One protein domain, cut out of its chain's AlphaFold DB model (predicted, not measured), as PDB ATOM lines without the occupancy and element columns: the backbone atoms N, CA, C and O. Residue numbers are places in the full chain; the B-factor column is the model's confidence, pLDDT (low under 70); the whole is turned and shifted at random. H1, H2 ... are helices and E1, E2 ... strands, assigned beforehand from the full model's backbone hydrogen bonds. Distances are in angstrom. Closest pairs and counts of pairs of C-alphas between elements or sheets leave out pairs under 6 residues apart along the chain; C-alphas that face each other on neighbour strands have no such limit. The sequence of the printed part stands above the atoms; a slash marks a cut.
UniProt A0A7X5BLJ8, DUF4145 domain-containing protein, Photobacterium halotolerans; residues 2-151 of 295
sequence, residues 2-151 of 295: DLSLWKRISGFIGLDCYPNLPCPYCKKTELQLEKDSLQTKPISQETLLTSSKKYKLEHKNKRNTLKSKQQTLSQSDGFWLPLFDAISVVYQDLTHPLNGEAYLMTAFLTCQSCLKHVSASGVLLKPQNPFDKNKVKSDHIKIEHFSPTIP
ATOM      1  N   ASP A   2     -47.455  -8.635   6.914       94.75
ATOM      2  CA  ASP A   2     -47.420  -9.329   5.610       94.75
ATOM      3  C   ASP A   2     -46.740 -10.698   5.760       94.75
ATOM      4  O   ASP A   2     -45.516 -10.805   5.807       94.75
ATOM      5  N   LEU A   3     -47.541 -11.759   5.870       95.19
ATOM      6  CA  LEU A   3     -47.035 -13.121   6.043       95.19
ATOM      7  C   LEU A   3     -46.226 -13.605   4.828       95.19
ATOM      8  O   LEU A   3     -45.249 -14.342   4.981       95.19
ATOM      9  N   SER A   4     -46.623 -13.191   3.623       95.31
ATOM     10  CA  SER A   4     -46.003 -13.635   2.374       95.31
ATOM     11  C   SER A   4     -44.581 -13.094   2.231       95.31
ATOM     12  O   SER A   4     -43.671 -13.840   1.863       95.31
ATOM     13  N   LEU A   5     -44.380 -11.832   2.623       96.31
ATOM     14  CA  LEU A   5     -43.082 -11.168   2.685       96.31
ATOM     15  C   LEU A   5     -42.106 -11.944   3.574       96.31
ATOM     16  O   LEU A   5     -41.030 -12.339   3.123       96.31
ATOM     17  N   TRP A   6     -42.484 -12.187   4.831       96.69
ATOM     18  CA  TRP A   6     -41.595 -12.820   5.804       96.69
ATOM     19  C   TRP A   6     -41.327 -14.290   5.482       96.69
ATOM     20  O   TRP A   6     -40.198 -14.756   5.633       96.69
ATOM     21  N   LYS A   7     -42.326 -15.007   4.951       95.25
ATOM     22  CA  LYS A   7     -42.151 -16.376   4.453       95.25
ATOM     23  C   LYS A   7     -41.176 -16.433   3.276       95.25
ATOM     24  O   LYS A   7     -40.385 -17.361   3.183       95.25
ATOM     25  N   ARG A   8     -41.199 -15.444   2.382       94.81
ATOM     26  CA  ARG A   8     -40.309 -15.392   1.213       94.81
ATOM     27  C   ARG A   8     -38.831 -15.224   1.588       94.81
ATOM     28  O   ARG A   8     -37.978 -15.705   0.852       94.81
ATOM     29  N   ILE A   9     -38.525 -14.583   2.718       95.38
ATOM     30  CA  ILE A   9     -37.145 -14.378   3.207       95.38
ATOM     31  C   ILE A   9     -36.756 -15.313   4.369       95.38
ATOM     32  O   ILE A   9     -35.710 -15.139   5.005       95.38
ATOM     33  N   SER A  10     -37.592 -16.311   4.668       92.56
ATOM     34  CA  SER A  10     -37.271 -17.347   5.652       92.56
ATOM     35  C   SER A  10     -36.202 -18.311   5.113       92.56
ATOM     36  O   SER A  10     -35.373 -18.801   5.871       92.56
ATOM     37  N   GLY A  11     -36.137 -18.526   3.798       92.12
ATOM     38  CA  GLY A  11     -35.097 -19.310   3.128       92.12
ATOM     39  C   GLY A  11     -34.014 -18.463   2.455       92.12
ATOM     40  O   GLY A  11     -33.949 -17.243   2.615       92.12
ATOM     41  N   PHE A  12     -33.173 -19.132   1.665       94.44
ATOM     42  CA  PHE A  12     -32.299 -18.465   0.702       94.44
ATOM     43  C   PHE A  12     -33.126 -17.928  -0.469       94.44
ATOM     44  O   PHE A  12     -33.935 -18.653  -1.046       94.44
ATOM     45  N   ILE A  13     -32.887 -16.678  -0.854       95.56
ATOM     46  CA  ILE A  13     -33.559 -16.013  -1.973       95.56
ATOM     47  C   ILE A  13     -32.528 -15.433  -2.936       95.56
ATOM     48  O   ILE A  13     -31.462 -15.002  -2.508       95.56
ATOM     49  N   GLY A  14     -32.836 -15.407  -4.235       95.75
ATOM     50  CA  GLY A  14     -31.992 -14.728  -5.217       95.75
ATOM     51  C   GLY A  14     -31.763 -13.260  -4.837       95.75
ATOM     52  O   GLY A  14     -32.713 -12.566  -4.473       95.75
ATOM     53  N   LEU A  15     -30.518 -12.795  -4.925       96.12
ATOM     54  CA  LEU A  15     -30.086 -11.437  -4.589       96.12
ATOM     55  C   LEU A  15     -30.900 -10.378  -5.347       96.12
ATOM     56  O   LEU A  15     -31.317  -9.376  -4.769       96.12
ATOM     57  N   ASP A  16     -31.198 -10.637  -6.620       95.00
ATOM     58  CA  ASP A  16     -32.006  -9.745  -7.459       95.00
ATOM     59  C   ASP A  16     -33.497  -9.743  -7.104       95.00
ATOM     60  O   ASP A  16     -34.230  -8.834  -7.487       95.00
ATOM     61  N   CYS A  17     -33.934 -10.738  -6.338       95.69
ATOM     62  CA  CYS A  17     -35.314 -10.939  -5.923       95.69
ATOM     63  C   CYS A  17     -35.537 -10.583  -4.446       95.69
ATOM     64  O   CYS A  17     -36.589 -10.927  -3.900       95.69
ATOM     65  N   TYR A  18     -34.589  -9.936  -3.761       97.50
ATOM     66  CA  TYR A  18     -34.773  -9.567  -2.356       97.50
ATOM     67  C   TYR A  18     -35.877  -8.493  -2.215       97.50
ATOM     68  O   TYR A  18     -35.824  -7.485  -2.919       97.50
ATOM     69  N   PRO A  19     -36.924  -8.698  -1.387       97.75
ATOM     70  CA  PRO A  19     -38.044  -7.758  -1.292       97.75
ATOM     71  C   PRO A  19     -37.681  -6.470  -0.547       97.75
ATOM     72  O   PRO A  19     -36.780  -6.453   0.288       97.75
ATOM     73  N   ASN A  20     -38.479  -5.422  -0.769       98.12
ATOM     74  CA  ASN A  20     -38.478  -4.248   0.102       98.12
ATOM     75  C   ASN A  20     -39.027  -4.634   1.479       98.12
ATOM     76  O   ASN A  20     -40.055  -5.304   1.571       98.12
ATOM     77  N   LEU A  21     -38.383  -4.166   2.541       98.12
ATOM     78  CA  LEU A  21     -38.780  -4.436   3.923       98.12
ATOM     79  C   LEU A  21     -39.426  -3.202   4.577       98.12
ATOM     80  O   LEU A  21     -39.233  -2.072   4.108       98.12
ATOM     81  N   PRO A  22     -40.203  -3.377   5.663       97.56
ATOM     82  CA  PRO A  22     -40.660  -2.255   6.471       97.56
ATOM     83  C   PRO A  22     -39.469  -1.547   7.125       97.56
ATOM     84  O   PRO A  22     -38.622  -2.161   7.766       97.56
ATOM     85  N   CYS A  23     -39.400  -0.229   6.980       97.81
ATOM     86  CA  CYS A  23     -38.352   0.573   7.587       97.81
ATOM     87  C   CYS A  23     -38.593   0.721   9.102       97.81
ATOM     88  O   CYS A  23     -39.651   1.227   9.491       97.81
ATOM     89  N   PRO A  24     -37.620   0.388   9.975       97.00
ATOM     90  CA  PRO A  24     -37.791   0.492  11.427       97.00
ATOM     91  C   PRO A  24     -37.951   1.941  11.916       97.00
ATOM     92  O   PRO A  24     -38.411   2.173  13.030       97.00
ATOM     93  N   TYR A  25     -37.604   2.928  11.085       96.88
ATOM     94  CA  TYR A  25     -37.645   4.343  11.450       96.88
ATOM     95  C   TYR A  25     -38.935   5.057  11.041       96.88
ATOM     96  O   TYR A  25     -39.449   5.863  11.809       96.88
ATOM     97  N   CYS A  26     -39.437   4.813   9.825       96.06
ATOM     98  CA  CYS A  26     -40.617   5.501   9.281       96.06
ATOM     99  C   CYS A  26     -41.807   4.569   9.012       96.06
ATOM    100  O   CYS A  26     -42.858   5.041   8.589       96.06
ATOM    101  N   LYS A  27     -41.654   3.261   9.263       95.06
ATOM    102  CA  LYS A  27     -42.684   2.215   9.133       95.06
ATOM    103  C   LYS A  27     -43.196   1.954   7.705       95.06
ATOM    104  O   LYS A  27     -44.062   1.104   7.530       95.06
ATOM    105  N   LYS A  28     -42.659   2.630   6.684       96.31
ATOM    106  CA  LYS A  28     -42.983   2.389   5.266       96.31
ATOM    107  C   LYS A  28     -42.200   1.202   4.696       96.31
ATOM    108  O   LYS A  28     -41.033   1.018   5.044       96.31
ATOM    109  N   THR A  29     -42.805   0.443   3.785       97.19
ATOM    110  CA  THR A  29     -42.201  -0.732   3.120       97.19
ATOM    111  C   THR A  29     -41.329  -0.332   1.927       97.19
ATOM    112  O   THR A  29     -41.595  -0.671   0.776       97.19
ATOM    113  N   GLU A  30     -40.290   0.447   2.208       97.75
ATOM    114  CA  GLU A  30     -39.390   1.033   1.206       97.75
ATOM    115  C   GLU A  30     -37.909   0.825   1.558       97.75
ATOM    116  O   GLU A  30     -37.046   1.528   1.039       97.75
ATOM    117  N   LEU A  31     -37.604  -0.096   2.479       98.38
ATOM    118  CA  LEU A  31     -36.235  -0.442   2.856       98.38
ATOM    119  C   LEU A  31     -35.661  -1.434   1.835       98.38
ATOM    120  O   LEU A  31     -36.115  -2.575   1.766       98.38
ATOM    121  N   GLN A  32     -34.695  -0.993   1.033       98.44
ATOM    122  CA  GLN A  32     -34.141  -1.733  -0.105       98.44
ATOM    123  C   GLN A  32     -32.702  -2.163   0.153       98.44
ATOM    124  O   GLN A  32     -31.925  -1.380   0.684       98.44
ATOM    125  N   LEU A  33     -32.340  -3.378  -0.256       98.44
ATOM    126  CA  LEU A  33     -30.962  -3.865  -0.191       98.44
ATOM    127  C   LEU A  33     -30.071  -3.125  -1.198       98.44
ATOM    128  O   LEU A  33     -30.308  -3.189  -2.404       98.44
ATOM    129  N   GLU A  34     -29.018  -2.473  -0.709       97.88
ATOM    130  CA  GLU A  34     -28.017  -1.821  -1.550       97.88
ATOM    131  C   GLU A  34     -26.996  -2.853  -2.030       97.88
ATOM    132  O   GLU A  34     -26.075  -3.221  -1.301       97.88
ATOM    133  N   LYS A  35     -27.144  -3.338  -3.264       96.62
ATOM    134  CA  LYS A  35     -26.273  -4.393  -3.814       96.62
ATOM    135  C   LYS A  35     -24.797  -3.987  -3.848       96.62
ATOM    136  O   LYS A  35     -23.944  -4.817  -3.561       96.62
ATOM    137  N   ASP A  36     -24.510  -2.713  -4.101       97.25
ATOM    138  CA  ASP A  36     -23.139  -2.187  -4.154       97.25
ATOM    139  C   ASP A  36     -22.472  -2.105  -2.771       97.25
ATOM    140  O   ASP A  36     -21.253  -2.000  -2.664       97.25
ATOM    141  N   SER A  37     -23.261  -2.195  -1.694       97.88
ATOM    142  CA  SER A  37     -22.754  -2.241  -0.318       97.88
ATOM    143  C   SER A  37     -22.330  -3.646   0.132       97.88
ATOM    144  O   SER A  37     -21.802  -3.813   1.233       97.88
ATOM    145  N   LEU A  38     -22.586  -4.666  -0.696       98.06
ATOM    146  CA  LEU A  38     -22.375  -6.066  -0.361       98.06
ATOM    147  C   LEU A  38     -20.881  -6.390  -0.256       98.06
ATOM    148  O   LEU A  38     -20.136  -6.368  -1.235       98.06
ATOM    149  N   GLN A  39     -20.455  -6.780   0.938       98.44
ATOM    150  CA  GLN A  39     -19.114  -7.283   1.209       98.44
ATOM    151  C   GLN A  39     -19.189  -8.767   1.540       98.44
ATOM    152  O   GLN A  39     -20.111  -9.214   2.221       98.44
ATOM    153  N   THR A  40     -18.215  -9.544   1.061       98.25
ATOM    154  CA  THR A  40     -18.201 -11.000   1.243       98.25
ATOM    155  C   THR A  40     -16.848 -11.520   1.716       98.25
ATOM    156  O   THR A  40     -15.793 -10.961   1.403       98.25
ATOM    157  N   LYS A  41     -16.874 -12.621   2.472       98.06
ATOM    158  CA  LYS A  41     -15.694 -13.404   2.855       98.06
ATOM    159  C   LYS A  41     -15.975 -14.888   2.632       98.06
ATOM    160  O   LYS A  41     -17.022 -15.352   3.077       98.06
ATOM    161  N   PRO A  42     -15.087 -15.632   1.952       97.38
ATOM    162  CA  PRO A  42     -15.313 -17.049   1.697       97.38
ATOM    163  C   PRO A  42     -15.374 -17.830   3.013       97.38
ATOM    164  O   PRO A  42     -14.653 -17.522   3.963       97.38
ATOM    165  N   ILE A  43     -16.226 -18.850   3.055       97.25
ATOM    166  CA  ILE A  43     -16.357 -19.777   4.180       97.25
ATOM    167  C   ILE A  43     -16.593 -21.189   3.641       97.25
ATOM    168  O   ILE A  43     -17.272 -21.377   2.632       97.25
ATOM    169  N   SER A  44     -16.021 -22.202   4.293       95.69
ATOM    170  CA  SER A  44     -16.254 -23.583   3.875       95.69
ATOM    171  C   SER A  44     -17.685 -24.016   4.221       95.69
ATOM    172  O   SER A  44     -18.271 -23.586   5.221       95.69
ATOM    173  N   GLN A  45     -18.252 -24.904   3.402       93.06
ATOM    174  CA  GLN A  45     -19.578 -25.468   3.672       93.06
ATOM    175  C   GLN A  45     -19.599 -26.255   4.989       93.06
ATOM    176  O   GLN A  45     -20.586 -26.200   5.715       93.06
ATOM    177  N   GLU A  46     -18.506 -26.946   5.328       93.69
ATOM    178  CA  GLU A  46     -18.366 -27.673   6.595       93.69
ATOM    179  C   GLU A  46     -18.487 -26.734   7.796       93.69
ATOM    180  O   GLU A  46     -19.270 -27.002   8.708       93.69
ATOM    181  N   THR A  47     -17.792 -25.590   7.767       94.38
ATOM    182  CA  THR A  47     -17.916 -24.584   8.823       94.38
ATOM    183  C   THR A  47     -19.355 -24.077   8.912       94.38
ATOM    184  O   THR A  47     -19.922 -24.096  10.003       94.38
ATOM    185  N   LEU A  48     -20.003 -23.735   7.792       93.12
ATOM    186  CA  LEU A  48     -21.403 -23.290   7.805       93.12
ATOM    187  C   LEU A  48     -22.390 -24.341   8.323       93.12
ATOM    188  O   LEU A  48     -23.339 -23.986   9.018       93.12
ATOM    189  N   LEU A  49     -22.184 -25.627   8.025       92.94
ATOM    190  CA  LEU A  49     -23.020 -26.714   8.548       92.94
ATOM    191  C   LEU A  49     -22.947 -26.816  10.076       92.94
ATOM    192  O   LEU A  49     -23.900 -27.288  10.704       92.94
ATOM    193  N   THR A  50     -21.832 -26.383  10.669       91.88
ATOM    194  CA  THR A  50     -21.656 -26.335  12.126       91.88
ATOM    195  C   THR A  50     -22.122 -25.019  12.746       91.88
ATOM    196  O   THR A  50     -22.658 -25.046  13.851       91.88
ATOM    197  N   SER A  51     -21.970 -23.888  12.047       89.38
ATOM    198  CA  SER A  51     -22.214 -22.556  12.610       89.38
ATOM    199  C   SER A  51     -23.600 -21.975  12.305       89.38
ATOM    200  O   SER A  51     -24.124 -21.232  13.128       89.38
ATOM    201  N   SER A  52     -24.223 -22.311  11.167       90.69
ATOM    202  CA  SER A  52     -25.556 -21.815  10.783       90.69
ATOM    203  C   SER A  52     -26.608 -22.919  10.893       90.69
ATOM    204  O   SER A  52     -26.660 -23.869  10.101       90.69
ATOM    205  N   LYS A  53     -27.517 -22.763  11.866       86.62
ATOM    206  CA  LYS A  53     -28.675 -23.656  12.046       86.62
ATOM    207  C   LYS A  53     -29.541 -23.700  10.787       86.62
ATOM    208  O   LYS A  53     -29.987 -24.778  10.390       86.62
ATOM    209  N   LYS A  54     -29.747 -22.546  10.141       87.75
ATOM    210  CA  LYS A  54     -30.579 -22.437   8.941       87.75
ATOM    211  C   LYS A  54     -29.948 -23.166   7.760       87.75
ATOM    212  O   LYS A  54     -30.626 -23.969   7.125       87.75
ATOM    213  N   TYR A  55     -28.653 -22.963   7.508       91.12
ATOM    214  CA  TYR A  55     -27.949 -23.671   6.437       91.12
ATOM    215  C   TYR A  55     -28.015 -25.197   6.620       91.12
ATOM    216  O   TYR A  55     -28.328 -25.931   5.680       91.12
ATOM    217  N   LYS A  56     -27.821 -25.680   7.854       91.25
ATOM    218  CA  LYS A  56     -27.966 -27.100   8.206       91.25
ATOM    219  C   LYS A  56     -29.384 -27.632   7.961       91.25
ATOM    220  O   LYS A  56     -29.534 -28.743   7.445       91.25
ATOM    221  N   LEU A  57     -30.413 -26.867   8.326       88.56
ATOM    222  CA  LEU A  57     -31.815 -27.244   8.118       88.56
ATOM    223  C   LEU A  57     -32.159 -27.340   6.626       88.56
ATOM    224  O   LEU A  57     -32.732 -28.339   6.203       88.56
ATOM    225  N   GLU A  58     -31.746 -26.360   5.821       89.81
ATOM    226  CA  GLU A  58     -31.959 -26.358   4.366       89.81
ATOM    227  C   GLU A  58     -31.288 -27.566   3.691       89.81
ATOM    228  O   GLU A  58     -31.895 -28.241   2.857       89.81
ATOM    229  N   HIS A  59     -30.073 -27.930   4.116       91.12
ATOM    230  CA  HIS A  59     -29.401 -29.153   3.656       91.12
ATOM    231  C   HIS A  59     -30.152 -30.432   4.044       91.12
ATOM    232  O   HIS A  59     -30.275 -31.353   3.232       91.12
ATOM    233  N   LYS A  60     -30.678 -30.509   5.273       90.31
ATOM    234  CA  LYS A  60     -31.494 -31.647   5.724       90.31
ATOM    235  C   LYS A  60     -32.785 -31.758   4.908       90.31
ATOM    236  O   LYS A  60     -33.111 -32.851   4.448       90.31
ATOM    237  N   ASN A  61     -33.474 -30.640   4.685       88.44
ATOM    238  CA  ASN A  61     -34.707 -30.581   3.902       88.44
ATOM    239  C   ASN A  61     -34.459 -31.007   2.457       88.44
ATOM    240  O   ASN A  61     -35.141 -31.905   1.967       88.44
ATOM    241  N   LYS A  62     -33.405 -30.478   1.824       90.06
ATOM    242  CA  LYS A  62     -32.969 -30.896   0.488       90.06
ATOM    243  C   LYS A  62     -32.756 -32.413   0.407       90.06
ATOM    244  O   LYS A  62     -33.300 -33.063  -0.484       90.06
ATOM    245  N   ARG A  63     -32.012 -33.002   1.354       88.56
ATOM    246  CA  ARG A  63     -31.773 -34.460   1.404       88.56
ATOM    247  C   ARG A  63     -33.067 -35.256   1.557       88.56
ATOM    248  O   ARG A  63     -33.220 -36.287   0.908       88.56
ATOM    249  N   ASN A  64     -33.995 -34.791   2.391       88.19
ATOM    250  CA  ASN A  64     -35.287 -35.447   2.581       88.19
ATOM    251  C   ASN A  64     -36.141 -35.396   1.307       88.19
ATOM    252  O   ASN A  64     -36.683 -36.424   0.908       88.19
ATOM    253  N   THR A  65     -36.196 -34.248   0.626       87.38
ATOM    254  CA  THR A  65     -36.907 -34.094  -0.653       87.38
ATOM    255  C   THR A  65     -36.311 -34.973  -1.753       87.38
ATOM    256  O   THR A  65     -37.045 -35.536  -2.561       87.38
ATOM    257  N   LEU A  66     -34.986 -35.130  -1.796       86.44
ATOM    258  CA  LEU A  66     -34.339 -36.036  -2.749       86.44
ATOM    259  C   LEU A  66     -34.702 -37.499  -2.470       86.44
ATOM    260  O   LEU A  66     -35.064 -38.218  -3.398       86.44
ATOM    261  N   LYS A  67     -34.679 -37.922  -1.200       87.12
ATOM    262  CA  LYS A  67     -35.084 -39.278  -0.799       87.12
ATOM    263  C   LYS A  67     -36.541 -39.573  -1.146       87.12
ATOM    264  O   LYS A  67     -36.822 -40.644  -1.674       87.12
ATOM    265  N   SER A  68     -37.454 -38.634  -0.890       85.88
ATOM    266  CA  SER A  68     -38.868 -38.826  -1.223       85.88
ATOM    267  C   SER A  68     -39.074 -38.935  -2.734       85.88
ATOM    268  O   SER A  68     -39.771 -39.837  -3.182       85.88
ATOM    269  N   LYS A  69     -38.406 -38.087  -3.534       86.31
ATOM    270  CA  LYS A  69     -38.457 -38.178  -5.003       86.31
ATOM    271  C   LYS A  69     -37.905 -39.514  -5.516       86.31
ATOM    272  O   LYS A  69     -38.518 -40.121  -6.383       86.31
ATOM    273  N   GLN A  70     -36.794 -40.004  -4.959       83.50
ATOM    274  CA  GLN A  70     -36.235 -41.318  -5.312       83.50
ATOM    275  C   GLN A  70     -37.191 -42.475  -4.990       83.50
ATOM    276  O   GLN A  70     -37.318 -43.400  -5.787       83.50
ATOM    277  N   GLN A  71     -37.897 -42.417  -3.856       84.50
ATOM    278  CA  GLN A  71     -38.906 -43.420  -3.505       84.50
ATOM    279  C   GLN A  71     -40.079 -43.412  -4.490       84.50
ATOM    280  O   GLN A  71     -40.474 -44.474  -4.963       84.50
ATOM    281  N   THR A  72     -40.581 -42.232  -4.866       82.50
ATOM    282  CA  THR A  72     -41.643 -42.114  -5.877       82.50
ATOM    283  C   THR A  72     -41.200 -42.667  -7.235       82.50
ATOM    284  O   THR A  72     -41.965 -43.382  -7.872       82.50
ATOM    285  N   LEU A  73     -39.946 -42.425  -7.642       80.19
ATOM    286  CA  LEU A  73     -39.380 -42.966  -8.887       80.19
ATOM    287  C   LEU A  73     -39.276 -44.492  -8.892       80.19
ATOM    288  O   LEU A  73     -39.456 -45.120  -9.929       80.19
ATOM    289  N   SER A  74     -39.001 -45.105  -7.739       76.88
ATOM    290  CA  SER A  74     -38.943 -46.568  -7.630       76.88
ATOM    291  C   SER A  74     -40.315 -47.251  -7.721       76.88
ATOM    292  O   SER A  74     -40.376 -48.465  -7.882       76.88
ATOM    293  N   GLN A  75     -41.402 -46.481  -7.611       81.88
ATOM    294  CA  GLN A  75     -42.784 -46.968  -7.614       81.88
ATOM    295  C   GLN A  75     -43.535 -46.665  -8.920       81.88
ATOM    296  O   GLN A  75     -44.684 -47.073  -9.060       81.88
ATOM    297  N   SER A  76     -42.933 -45.932  -9.859       77.06
ATOM    298  CA  SER A  76     -43.585 -45.553 -11.117       77.06
ATOM    299  C   SER A  76     -43.410 -46.617 -12.203       77.06
ATOM    300  O   SER A  76     -42.282 -46.997 -12.514       77.06
ATOM    301  N   ASP A  77     -44.516 -47.026 -12.827       73.50
ATOM    302  CA  ASP A  77     -44.521 -47.959 -13.956       73.50
ATOM    303  C   ASP A  77     -44.114 -47.272 -15.278       73.50
ATOM    304  O   ASP A  77     -44.573 -46.177 -15.607       73.50
ATOM    305  N   GLY A  78     -43.271 -47.946 -16.070       71.56
ATOM    306  CA  GLY A  78     -42.794 -47.490 -17.384       71.56
ATOM    307  C   GLY A  78     -41.299 -47.144 -17.417       71.56
ATOM    308  O   GLY A  78     -40.700 -46.819 -16.406       71.56
ATOM    309  N   PHE A  79     -40.656 -47.233 -18.588       72.56
ATOM    310  CA  PHE A  79     -39.192 -47.072 -18.706       72.56
ATOM    311  C   PHE A  79     -38.737 -45.618 -18.932       72.56
ATOM    312  O   PHE A  79     -37.740 -45.177 -18.367       72.56
ATOM    313  N   TRP A  80     -39.463 -44.854 -19.756       73.50
ATOM    314  CA  TRP A  80     -39.013 -43.527 -20.201       73.50
ATOM    315  C   TRP A  80     -39.321 -42.400 -19.212       73.50
ATOM    316  O   TRP A  80     -38.465 -41.549 -18.982       73.50
ATOM    317  N   LEU A  81     -40.513 -42.395 -18.606       74.88
ATOM    318  CA  LEU A  81     -40.909 -41.362 -17.639       74.88
ATOM    319  C   LEU A  81     -39.976 -41.320 -16.412       74.88
ATOM    320  O   LEU A  81     -39.459 -40.241 -16.115       74.88
ATOM    321  N   PRO A  82     -39.629 -42.454 -15.767       77.56
ATOM    322  CA  PRO A  82     -38.762 -42.424 -14.589       77.56
ATOM    323  C   PRO A  82     -37.320 -42.041 -14.930       77.56
ATOM    324  O   PRO A  82     -36.622 -41.472 -14.094       77.56
ATOM    325  N   LEU A  83     -36.867 -42.308 -16.161       79.31
ATOM    326  CA  LEU A  83     -35.549 -41.889 -16.634       79.31
ATOM    327  C   LEU A  83     -35.467 -40.363 -16.783       79.31
ATOM    328  O   LEU A  83     -34.517 -39.755 -16.287       79.31
ATOM    329  N   PHE A  84     -36.456 -39.735 -17.431       82.25
ATOM    330  CA  PHE A  84     -36.507 -38.273 -17.548       82.25
ATOM    331  C   PHE A  84     -36.610 -37.602 -16.181       82.25
ATOM    332  O   PHE A  84     -35.891 -36.634 -15.916       82.25
ATOM    333  N   ASP A  85     -37.440 -38.144 -15.292       80.44
ATOM    334  CA  ASP A  85     -37.566 -37.609 -13.945       80.44
ATOM    335  C   ASP A  85     -36.278 -37.807 -13.133       80.44
ATOM    336  O   ASP A  85     -35.841 -36.876 -12.458       80.44
ATOM    337  N   ALA A  86     -35.594 -38.951 -13.246       81.25
ATOM    338  CA  ALA A  86     -34.299 -39.168 -12.601       81.25
ATOM    339  C   ALA A  86     -33.231 -38.177 -13.094       81.25
ATOM    340  O   ALA A  86     -32.521 -37.583 -12.279       81.25
ATOM    341  N   ILE A  87     -33.151 -37.936 -14.409       84.19
ATOM    342  CA  ILE A  87     -32.243 -36.935 -14.997       84.19
ATOM    343  C   ILE A  87     -32.582 -35.537 -14.469       84.19
ATOM    344  O   ILE A  87     -31.687 -34.797 -14.058       84.19
ATOM    345  N   SER A  88     -33.868 -35.185 -14.429       84.06
ATOM    346  CA  SER A  88     -34.345 -33.907 -13.892       84.06
ATOM    347  C   SER A  88     -33.977 -33.738 -12.415       84.06
ATOM    348  O   SER A  88     -33.482 -32.682 -12.022       84.06
ATOM    349  N   VAL A  89     -34.136 -34.783 -11.595       85.06
ATOM    350  CA  VAL A  89     -33.769 -34.771 -10.171       85.06
ATOM    351  C   VAL A  89     -32.268 -34.574  -9.978       85.06
ATOM    352  O   VAL A  89     -31.879 -33.725  -9.178       85.06
ATOM    353  N   VAL A  90     -31.427 -35.297 -10.723       84.94
ATOM    354  CA  VAL A  90     -29.962 -35.139 -10.662       84.94
ATOM    355  C   VAL A  90     -29.546 -33.744 -11.124       84.94
ATOM    356  O   VAL A  90     -28.735 -33.090 -10.469       84.94
ATOM    357  N   TYR A  91     -30.132 -33.243 -12.212       84.31
ATOM    358  CA  TYR A  91     -29.857 -31.897 -12.702       84.31
ATOM    359  C   TYR A  91     -30.258 -30.829 -11.674       84.31
ATOM    360  O   TYR A  91     -29.468 -29.929 -11.382       84.31
ATOM    361  N   GLN A  92     -31.451 -30.931 -11.081       83.25
ATOM    362  CA  GLN A  92     -31.912 -30.027 -10.021       83.25
ATOM    363  C   GLN A  92     -31.011 -30.087  -8.786       83.25
ATOM    364  O   GLN A  92     -30.710 -29.045  -8.209       83.25
ATOM    365  N   ASP A  93     -30.563 -31.281  -8.391       84.19
ATOM    366  CA  ASP A  93     -29.659 -31.457  -7.258       84.19
ATOM    367  C   ASP A  93     -28.320 -30.762  -7.506       84.19
ATOM    368  O   ASP A  93     -27.934 -29.889  -6.728       84.19
ATOM    369  N   LEU A  94     -27.660 -31.082  -8.624       82.75
ATOM    370  CA  LEU A  94     -26.357 -30.529  -9.004       82.75
ATOM    371  C   LEU A  94     -26.387 -29.011  -9.166       82.75
ATOM    372  O   LEU A  94     -25.411 -28.336  -8.854       82.75
ATOM    373  N   THR A  95     -27.511 -28.472  -9.631       81.75
ATOM    374  CA  THR A  95     -27.663 -27.041  -9.886       81.75
ATOM    375  C   THR A  95     -28.255 -26.247  -8.721       81.75
ATOM    376  O   THR A  95     -28.458 -25.034  -8.859       81.75
ATOM    377  N   HIS A  96     -28.523 -26.903  -7.589       85.88
ATOM    378  CA  HIS A  96     -29.120 -26.288  -6.410       85.88
ATOM    379  C   HIS A  96     -28.165 -25.261  -5.768       85.88
ATOM    380  O   HIS A  96     -26.997 -25.590  -5.550       85.88
ATOM    381  N   PRO A  97     -28.634 -24.065  -5.353       86.31
ATOM    382  CA  PRO A  97     -27.777 -23.023  -4.768       86.31
ATOM    383  C   PRO A  97     -26.935 -23.485  -3.569       86.31
ATOM    384  O   PRO A  97     -25.792 -23.071  -3.419       86.31
ATOM    385  N   LEU A  98     -27.474 -24.395  -2.746       88.62
ATOM    386  CA  LEU A  98     -26.772 -24.988  -1.592       88.62
ATOM    387  C   LEU A  98     -25.482 -25.745  -1.939       88.62
ATOM    388  O   LEU A  98     -24.660 -25.929  -1.046       88.62
ATOM    389  N   ASN A  99     -25.310 -26.179  -3.190       87.75
ATOM    390  CA  ASN A  99     -24.088 -26.840  -3.654       87.75
ATOM    391  C   ASN A  99     -23.021 -25.846  -4.136       87.75
ATOM    392  O   ASN A  99     -21.918 -26.258  -4.480       87.75
ATOM    393  N   GLY A 100     -23.355 -24.556  -4.194       89.69
ATOM    394  CA  GLY A 100     -22.449 -23.499  -4.615       89.69
ATOM    395  C   GLY A 100     -21.374 -23.152  -3.585       89.69
ATOM    396  O   GLY A 100     -21.309 -23.707  -2.485       89.69
ATOM    397  N   GLU A 101     -20.539 -22.181  -3.936       93.88
ATOM    398  CA  GLU A 101     -19.578 -21.606  -2.994       93.88
ATOM    399  C   GLU A 101     -20.297 -20.747  -1.967       93.88
ATOM    400  O   GLU A 101     -21.224 -20.004  -2.301       93.88
ATOM    401  N   ALA A 102     -19.844 -20.825  -0.722       96.25
ATOM    402  CA  ALA A 102     -20.467 -20.114   0.371       96.25
ATOM    403  C   ALA A 102     -19.586 -18.978   0.887       96.25
ATOM    404  O   ALA A 102     -18.359 -19.077   0.966       96.25
ATOM    405  N   TYR A 103     -20.243 -17.884   1.248       97.62
ATOM    406  CA  TYR A 103     -19.618 -16.662   1.717       97.62
ATOM    407  C   TYR A 103     -20.385 -16.137   2.930       97.62
ATOM    408  O   TYR A 103     -21.617 -16.125   2.941       97.62
ATOM    409  N   LEU A 104     -19.665 -15.658   3.940       98.00
ATOM    410  CA  LEU A 104     -20.229 -14.718   4.903       98.00
ATOM    411  C   LEU A 104     -20.427 -13.382   4.198       98.00
ATOM    412  O   LEU A 104     -19.572 -12.981   3.403       98.00
ATOM    413  N   MET A 105     -21.527 -12.698   4.490       97.94
ATOM    414  CA  MET A 105     -21.831 -11.416   3.867       97.94
ATOM    415  C   MET A 105     -22.299 -10.363   4.863       97.94
ATOM    416  O   MET A 105     -22.944 -10.674   5.867       97.94
ATOM    417  N   THR A 106     -21.973  -9.113   4.546       98.56
ATOM    418  CA  THR A 106     -22.497  -7.902   5.180       98.56
ATOM    419  C   THR A 106     -22.991  -6.949   4.099       98.56
ATOM    420  O   THR A 106     -22.392  -6.865   3.029       98.56
ATOM    421  N   ALA A 107     -24.081  -6.237   4.363       98.56
ATOM    422  CA  ALA A 107     -24.660  -5.259   3.447       98.56
ATOM    423  C   ALA A 107     -25.420  -4.172   4.221       98.56
ATOM    424  O   ALA A 107     -25.698  -4.319   5.413       98.56
ATOM    425  N   PHE A 108     -25.794  -3.103   3.532       98.69
ATOM    426  CA  PHE A 108     -26.727  -2.096   4.012       98.69
ATOM    427  C   PHE A 108     -28.049  -2.178   3.250       98.69
ATOM    428  O   PHE A 108     -28.111  -2.537   2.072       98.69
ATOM    429  N   LEU A 109     -29.128  -1.846   3.950       98.69
ATOM    430  CA  LEU A 109     -30.415  -1.548   3.359       98.69
ATOM    431  C   LEU A 109     -30.751  -0.082   3.606       98.69
ATOM    432  O   LEU A 109     -30.593   0.398   4.729       98.69
ATOM    433  N   THR A 110     -31.295   0.596   2.602       98.69
ATOM    434  CA  THR A 110     -31.628   2.025   2.667       98.69
ATOM    435  C   THR A 110     -33.096   2.254   2.394       98.69
ATOM    436  O   THR A 110     -33.686   1.686   1.476       98.69
ATOM    437  N   CYS A 111     -33.719   3.072   3.241       98.62
ATOM    438  CA  CYS A 111     -35.118   3.420   3.083       98.62
ATOM    439  C   CYS A 111     -35.271   4.585   2.107       98.62
ATOM    440  O   CYS A 111     -34.812   5.685   2.401       98.62
ATOM    441  N   GLN A 112     -36.005   4.378   1.015       98.38
ATOM    442  CA  GLN A 112     -36.213   5.421   0.002       98.38
ATOM    443  C   GLN A 112     -37.014   6.631   0.521       98.38
ATOM    444  O   GLN A 112     -36.853   7.741   0.030       98.38
ATOM    445  N   SER A 113     -37.829   6.454   1.566       98.06
ATOM    446  CA  SER A 113     -38.617   7.545   2.156       98.06
ATOM    447  C   SER A 113     -37.869   8.428   3.150       98.06
ATOM    448  O   SER A 113     -38.151   9.618   3.232       98.06
ATOM    449  N   CYS A 114     -37.016   7.852   4.001       98.00
ATOM    450  CA  CYS A 114     -36.375   8.599   5.094       98.00
ATOM    451  C   CYS A 114     -34.847   8.588   5.045       98.00
ATOM    452  O   CYS A 114     -34.225   9.164   5.934       98.00
ATOM    453  N   LEU A 115     -34.266   7.924   4.041       98.19
ATOM    454  CA  LEU A 115     -32.830   7.835   3.767       98.19
ATOM    455  C   LEU A 115     -31.989   7.258   4.915       98.19
ATOM    456  O   LEU A 115     -30.772   7.380   4.918       98.19
ATOM    457  N   LYS A 116     -32.624   6.624   5.905       98.50
ATOM    458  CA  LYS A 116     -31.927   5.926   6.988       98.50
ATOM    459  C   LYS A 116     -31.546   4.513   6.562       98.50
ATOM    460  O   LYS A 116     -32.230   3.897   5.740       98.50
ATOM    461  N   HIS A 117     -30.499   4.006   7.203       98.44
ATOM    462  CA  HIS A 117     -29.861   2.743   6.861       98.44
ATOM    463  C   HIS A 117     -30.082   1.676   7.936       98.44
ATOM    464  O   HIS A 117     -30.170   1.984   9.124       98.44
ATOM    465  N   VAL A 118     -30.129   0.417   7.511       98.69
ATOM    466  CA  VAL A 118     -30.093  -0.776   8.364       98.69
ATOM    467  C   VAL A 118     -28.927  -1.627   7.888       98.69
ATOM    468  O   VAL A 118     -28.867  -1.965   6.710       98.69
ATOM    469  N   SER A 119     -27.997  -1.981   8.770       98.62
ATOM    470  CA  SER A 119     -26.976  -2.964   8.418       98.62
ATOM    471  C   SER A 119     -27.545  -4.374   8.519       98.62
ATOM    472  O   SER A 119     -28.410  -4.663   9.349       98.62
ATOM    473  N   ALA A 120     -27.063  -5.255   7.657       98.50
ATOM    474  CA  ALA A 120     -27.461  -6.645   7.600       98.50
ATOM    475  C   ALA A 120     -26.247  -7.555   7.460       98.50
ATOM    476  O   ALA A 120     -25.253  -7.200   6.825       98.50
ATOM    477  N   SER A 121     -26.348  -8.751   8.032       98.31
ATOM    478  CA  SER A 121     -25.346  -9.800   7.861       98.31
ATOM    479  C   SER A 121     -25.992 -11.171   7.725       98.31
ATOM    480  O   SER A 121     -27.077 -11.420   8.258       98.31
ATOM    481  N   GLY A 122     -25.311 -12.078   7.032       97.31
ATOM    482  CA  GLY A 122     -25.769 -13.452   6.871       97.31
ATOM    483  C   GLY A 122     -24.888 -14.250   5.922       97.31
ATOM    484  O   GLY A 122     -23.664 -14.106   5.922       97.31
ATOM    485  N   VAL A 123     -25.522 -15.078   5.095       97.62
ATOM    486  CA  VAL A 123     -24.846 -16.006   4.182       97.62
ATOM    487  C   VAL A 123     -25.214 -15.691   2.737       97.62
ATOM    488  O   VAL A 123     -26.383 -15.465   2.418       97.62
ATOM    489  N   LEU A 124     -24.214 -15.720   1.862       97.69
ATOM    490  CA  LEU A 124     -24.359 -15.678   0.412       97.69
ATOM    491  C   LEU A 124     -23.873 -16.996  -0.197       97.69
ATOM    492  O   LEU A 124     -22.845 -17.538   0.203       97.69
ATOM    493  N   LEU A 125     -24.612 -17.496  -1.180       96.38
ATOM    494  CA  LEU A 125     -24.296 -18.682  -1.962       96.38
ATOM    495  C   LEU A 125     -24.153 -18.284  -3.426       96.38
ATOM    496  O   LEU A 125     -25.088 -17.725  -4.004       96.38
ATOM    497  N   LYS A 126     -23.008 -18.612  -4.022       94.38
ATOM    498  CA  LYS A 126     -22.755 -18.463  -5.457       94.38
ATOM    499  C   LYS A 126     -23.013 -19.798  -6.143       94.38
ATOM    500  O   LYS A 126     -22.202 -20.716  -5.980       94.38
ATOM    501  N   PRO A 127     -24.135 -19.965  -6.865       90.19
ATOM    502  CA  PRO A 127     -24.453 -21.233  -7.501       90.19
ATOM    503  C   PRO A 127     -23.378 -21.590  -8.526       90.19
ATOM    504  O   PRO A 127     -23.068 -20.793  -9.408       90.19
ATOM    505  N   GLN A 128     -22.856 -22.809  -8.456       83.50
ATOM    506  CA  GLN A 128     -22.008 -23.342  -9.514       83.50
ATOM    507  C   GLN A 128     -22.884 -24.090 -10.522       83.50
ATOM    508  O   GLN A 128     -23.780 -24.851 -10.148       83.50
ATOM    509  N   ASN A 129     -22.662 -23.857 -11.816       76.81
ATOM    510  CA  ASN A 129     -23.260 -24.672 -12.863       76.81
ATOM    511  C   ASN A 129     -22.185 -25.613 -13.423       76.81
ATOM    512  O   ASN A 129     -21.311 -25.150 -14.157       76.81
ATOM    513  N   PRO A 130     -22.234 -26.917 -13.102       73.75
ATOM    514  CA  PRO A 130     -21.233 -27.856 -13.596       73.75
ATOM    515  C   PRO A 130     -21.324 -28.077 -15.115       73.75
ATOM    516  O   PRO A 130     -20.352 -28.524 -15.715       73.75
ATOM    517  N   PHE A 131     -22.459 -27.744 -15.742       78.19
ATOM    518  CA  PHE A 131     -22.722 -28.004 -17.162       78.19
ATOM    519  C   PHE A 131     -22.439 -26.815 -18.082       78.19
ATOM    520  O   PHE A 131     -22.265 -27.000 -19.281       78.19
ATOM    521  N   ASP A 132     -22.410 -25.598 -17.539       77.50
ATOM    522  CA  ASP A 132     -22.155 -24.387 -18.314       77.50
ATOM    523  C   ASP A 132     -21.591 -23.293 -17.403       77.50
ATOM    524  O   ASP A 132     -22.334 -22.616 -16.687       77.50
ATOM    525  N   LYS A 133     -20.263 -23.128 -17.446       70.50
ATOM    526  CA  LYS A 133     -19.534 -22.113 -16.674       70.50
ATOM    527  C   LYS A 133     -19.852 -20.680 -17.117       70.50
ATOM    528  O   LYS A 133     -19.604 -19.758 -16.348       70.50
ATOM    529  N   ASN A 134     -20.399 -20.489 -18.319       70.00
ATOM    530  CA  ASN A 134     -20.699 -19.165 -18.867       70.00
ATOM    531  C   ASN A 134     -22.099 -18.677 -18.474       70.00
ATOM    532  O   ASN A 134     -22.392 -17.485 -18.573       70.00
ATOM    533  N   LYS A 135     -22.974 -19.571 -17.996       75.50
ATOM    534  CA  LYS A 135     -24.312 -19.201 -17.534       75.50
ATOM    535  C   LYS A 135     -24.264 -18.659 -16.107       75.50
ATOM    536  O   LYS A 135     -24.365 -19.413 -15.139       75.50
ATOM    537  N   VAL A 136     -24.161 -17.337 -15.994       73.12
ATOM    538  CA  VAL A 136     -24.246 -16.617 -14.718       73.12
ATOM    539  C   VAL A 136     -25.631 -16.842 -14.105       73.12
ATOM    540  O   VAL A 136     -26.656 -16.519 -14.706       73.12
ATOM    541  N   LYS A 137     -25.672 -17.427 -12.907       82.56
ATOM    542  CA  LYS A 137     -26.883 -17.513 -12.085       82.56
ATOM    543  C   LYS A 137     -26.843 -16.422 -11.026       82.56
ATOM    544  O   LYS A 137     -25.768 -16.100 -10.538       82.56
ATOM    545  N   SER A 138     -28.012 -15.905 -10.645       89.94
ATOM    546  CA  SER A 138     -28.116 -14.977  -9.514       89.94
ATOM    547  C   SER A 138     -27.578 -15.637  -8.247       89.94
ATOM    548  O   SER A 138     -27.990 -16.749  -7.889       89.94
ATOM    549  N   ASP A 139     -26.735 -14.902  -7.529       95.19
ATOM    550  CA  ASP A 139     -26.349 -15.222  -6.160       95.19
ATOM    551  C   ASP A 139     -27.599 -15.355  -5.290       95.19
ATOM    552  O   ASP A 139     -28.630 -14.734  -5.564       95.19
ATOM    553  N   HIS A 140     -27.530 -16.196  -4.264       96.19
ATOM    554  CA  HIS A 140     -28.608 -16.381  -3.298       96.19
ATOM    555  C   HIS A 140     -28.150 -15.929  -1.922       96.19
ATOM    556  O   HIS A 140     -27.034 -16.226  -1.511       96.19
ATOM    557  N   ILE A 141     -29.021 -15.253  -1.187       97.31
ATOM    558  CA  ILE A 141     -28.716 -14.722   0.135       97.31
ATOM    559  C   ILE A 141     -29.731 -15.175   1.177       97.31
ATOM    560  O   ILE A 141     -30.915 -15.339   0.886       97.31
ATOM    561  N   LYS A 142     -29.259 -15.329   2.412       96.62
ATOM    562  CA  LYS A 142     -30.072 -15.414   3.625       96.62
ATOM    563  C   LYS A 142     -29.515 -14.398   4.612       96.62
ATOM    564  O   LYS A 142     -28.383 -14.538   5.067       96.62
ATOM    565  N   ILE A 143     -30.305 -13.375   4.922       97.50
ATOM    566  CA  ILE A 143     -29.979 -12.427   5.991       97.50
ATOM    567  C   ILE A 143     -30.396 -13.056   7.320       97.50
ATOM    568  O   ILE A 143     -31.526 -13.525   7.461       97.50
ATOM    569  N   GLU A 144     -29.464 -13.089   8.268       95.88
ATOM    570  CA  GLU A 144     -29.644 -13.670   9.601       95.88
ATOM    571  C   GLU A 144     -29.768 -12.578  10.675       95.88
ATOM    572  O   GLU A 144     -30.444 -12.780  11.683       95.88
ATOM    573  N   HIS A 145     -29.182 -11.398  10.447       97.38
ATOM    574  CA  HIS A 145     -29.212 -10.287  11.397       97.38
ATOM    575  C   HIS A 145     -29.482  -8.947  10.717       97.38
ATOM    576  O   HIS A 145     -28.981  -8.687   9.623       97.38
ATOM    577  N   PHE A 146     -30.206  -8.082  11.429       98.38
ATOM    578  CA  PHE A 146     -30.446  -6.682  11.085       98.38
ATOM    579  C   PHE A 146     -30.051  -5.782  12.259       98.38
ATOM    580  O   PHE A 146     -30.320  -6.121  13.414       98.38
ATOM    581  N   SER A 147     -29.445  -4.630  11.975       97.94
ATOM    582  CA  SER A 147     -29.143  -3.602  12.971       97.94
ATOM    583  C   SER A 147     -29.460  -2.200  12.423       97.94
ATOM    584  O   SER A 147     -28.791  -1.741  11.495       97.94
ATOM    585  N   PRO A 148     -30.472  -1.497  12.967       97.62
ATOM    586  CA  PRO A 148     -31.391  -1.956  14.014       97.62
ATOM    587  C   PRO A 148     -32.302  -3.108  13.552       97.62
ATOM    588  O   PRO A 148     -32.497  -3.323  12.357       97.62
ATOM    589  N   THR A 149     -32.890  -3.831  14.512       97.75
ATOM    590  CA  THR A 149     -33.876  -4.888  14.239       97.75
ATOM    591  C   THR A 149     -35.046  -4.334  13.433       97.75
ATOM    592  O   THR A 149     -35.614  -3.297  13.783       97.75
ATOM    593  N   ILE A 150     -35.447  -5.051  12.385       97.81
ATOM    594  CA  ILE A 150     -36.652  -4.735  11.624       97.81
ATOM    595  C   ILE A 150     -37.855  -5.394  12.317       97.81
ATOM    596  O   ILE A 150     -37.871  -6.618  12.451       97.81
ATOM    597  N   PRO A 151     -38.870  -4.628  12.756       96.56
ATOM    598  CA  PRO A 151     -40.072  -5.214  13.329       96.56
ATOM    599  C   PRO A 151     -40.832  -6.053  12.302       96.56
ATOM    600  O   PRO A 151     -41.122  -5.580  11.202       96.56
TER     601      PRO A 151
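This is residues 2 to 151 of the 295 residues of the protein "DUF4145 domain-containing protein" of Photobacterium halotolerans (UniProt A0A7X5BLJ8). A strongly twisted wall of five strands fills one end, and a long helical hairpin, H3 and H4, reaches away from it as an arm that makes much of the length. H2 sits at the corner between sheet and arm, while short H1 lies off to one side. The printed part has 150 residues, in the order H1 E1 E2 H2 H3 H4 E3 E4 E5, of mixed class, helices and strands. The sheet is branched, and its neighbour pairs are antiparallel. The whole is loose, with a radius of gyration of the C-alphas of 18.4 A, and elongated, spanning 61 by 32 by 31 A.

H1, residues 3 to 8, touches no helix and is not on the sheet. E1, residues 31 to 33, and E2, residues 39 to 43, are edge strands on one side of E3, residues 101 to 111. N 32 and O 110 are 2.9 A apart, and N 41 and O 104 2.9 A, within hydrogen-bond range. H2, residues 45 to 51, only grazes the sheet with residues 45 to 48. H3, residues 53 to 74, touches H2 only at the corner, with the C-alphas of Leu 49 and Lys 56 closest at 5.0 A. H3 only just is on the sheet, with 5 pairs of C-alphas within 10 A, and only grazes it with residues 54 to 55. H4, residues 80 to 94, forms a helical hairpin with H3: they touch through residues 66 to 73 of H3, closest at the C-alphas of Leu 73 and Pro 82, 5.8 A, at a shallow tilt of 13 degrees, opposite ways. H4 is not on the sheet. E4, residues 117 to 126, is on the other side of E3, with N 105 and O 122 2.9 A apart. E5, residues 140 to 147, is an edge strand beside E4, with N 123 and O 142 2.9 A apart. E3, E4 and E5 make a meander, each strand the antiparallel neighbour of the one before. In H1, H2, H3 and H4 every O i to N i+4 pair is within hydrogen-bond range.

H1 begins at C-alpha 3 (-47.035, -13.121, 6.043). H3 is 31.9 A long and H4 21.3 A. E3 is 30.1 A long and bends by 61 degrees at residue 104; E4 is 25.5 A. E5 is 20.7 A long and ends at C-alpha 147 (-29.143, -3.602, 12.971).

The two farthest C-alphas, Gly 78 and Cys 114, are 60.8 A apart. Residues 75 to 80 stand free. The links H1 to E1 and E4 to E5 are long. The printed part has no cut, and no printed residue is under 70 in pLDDT.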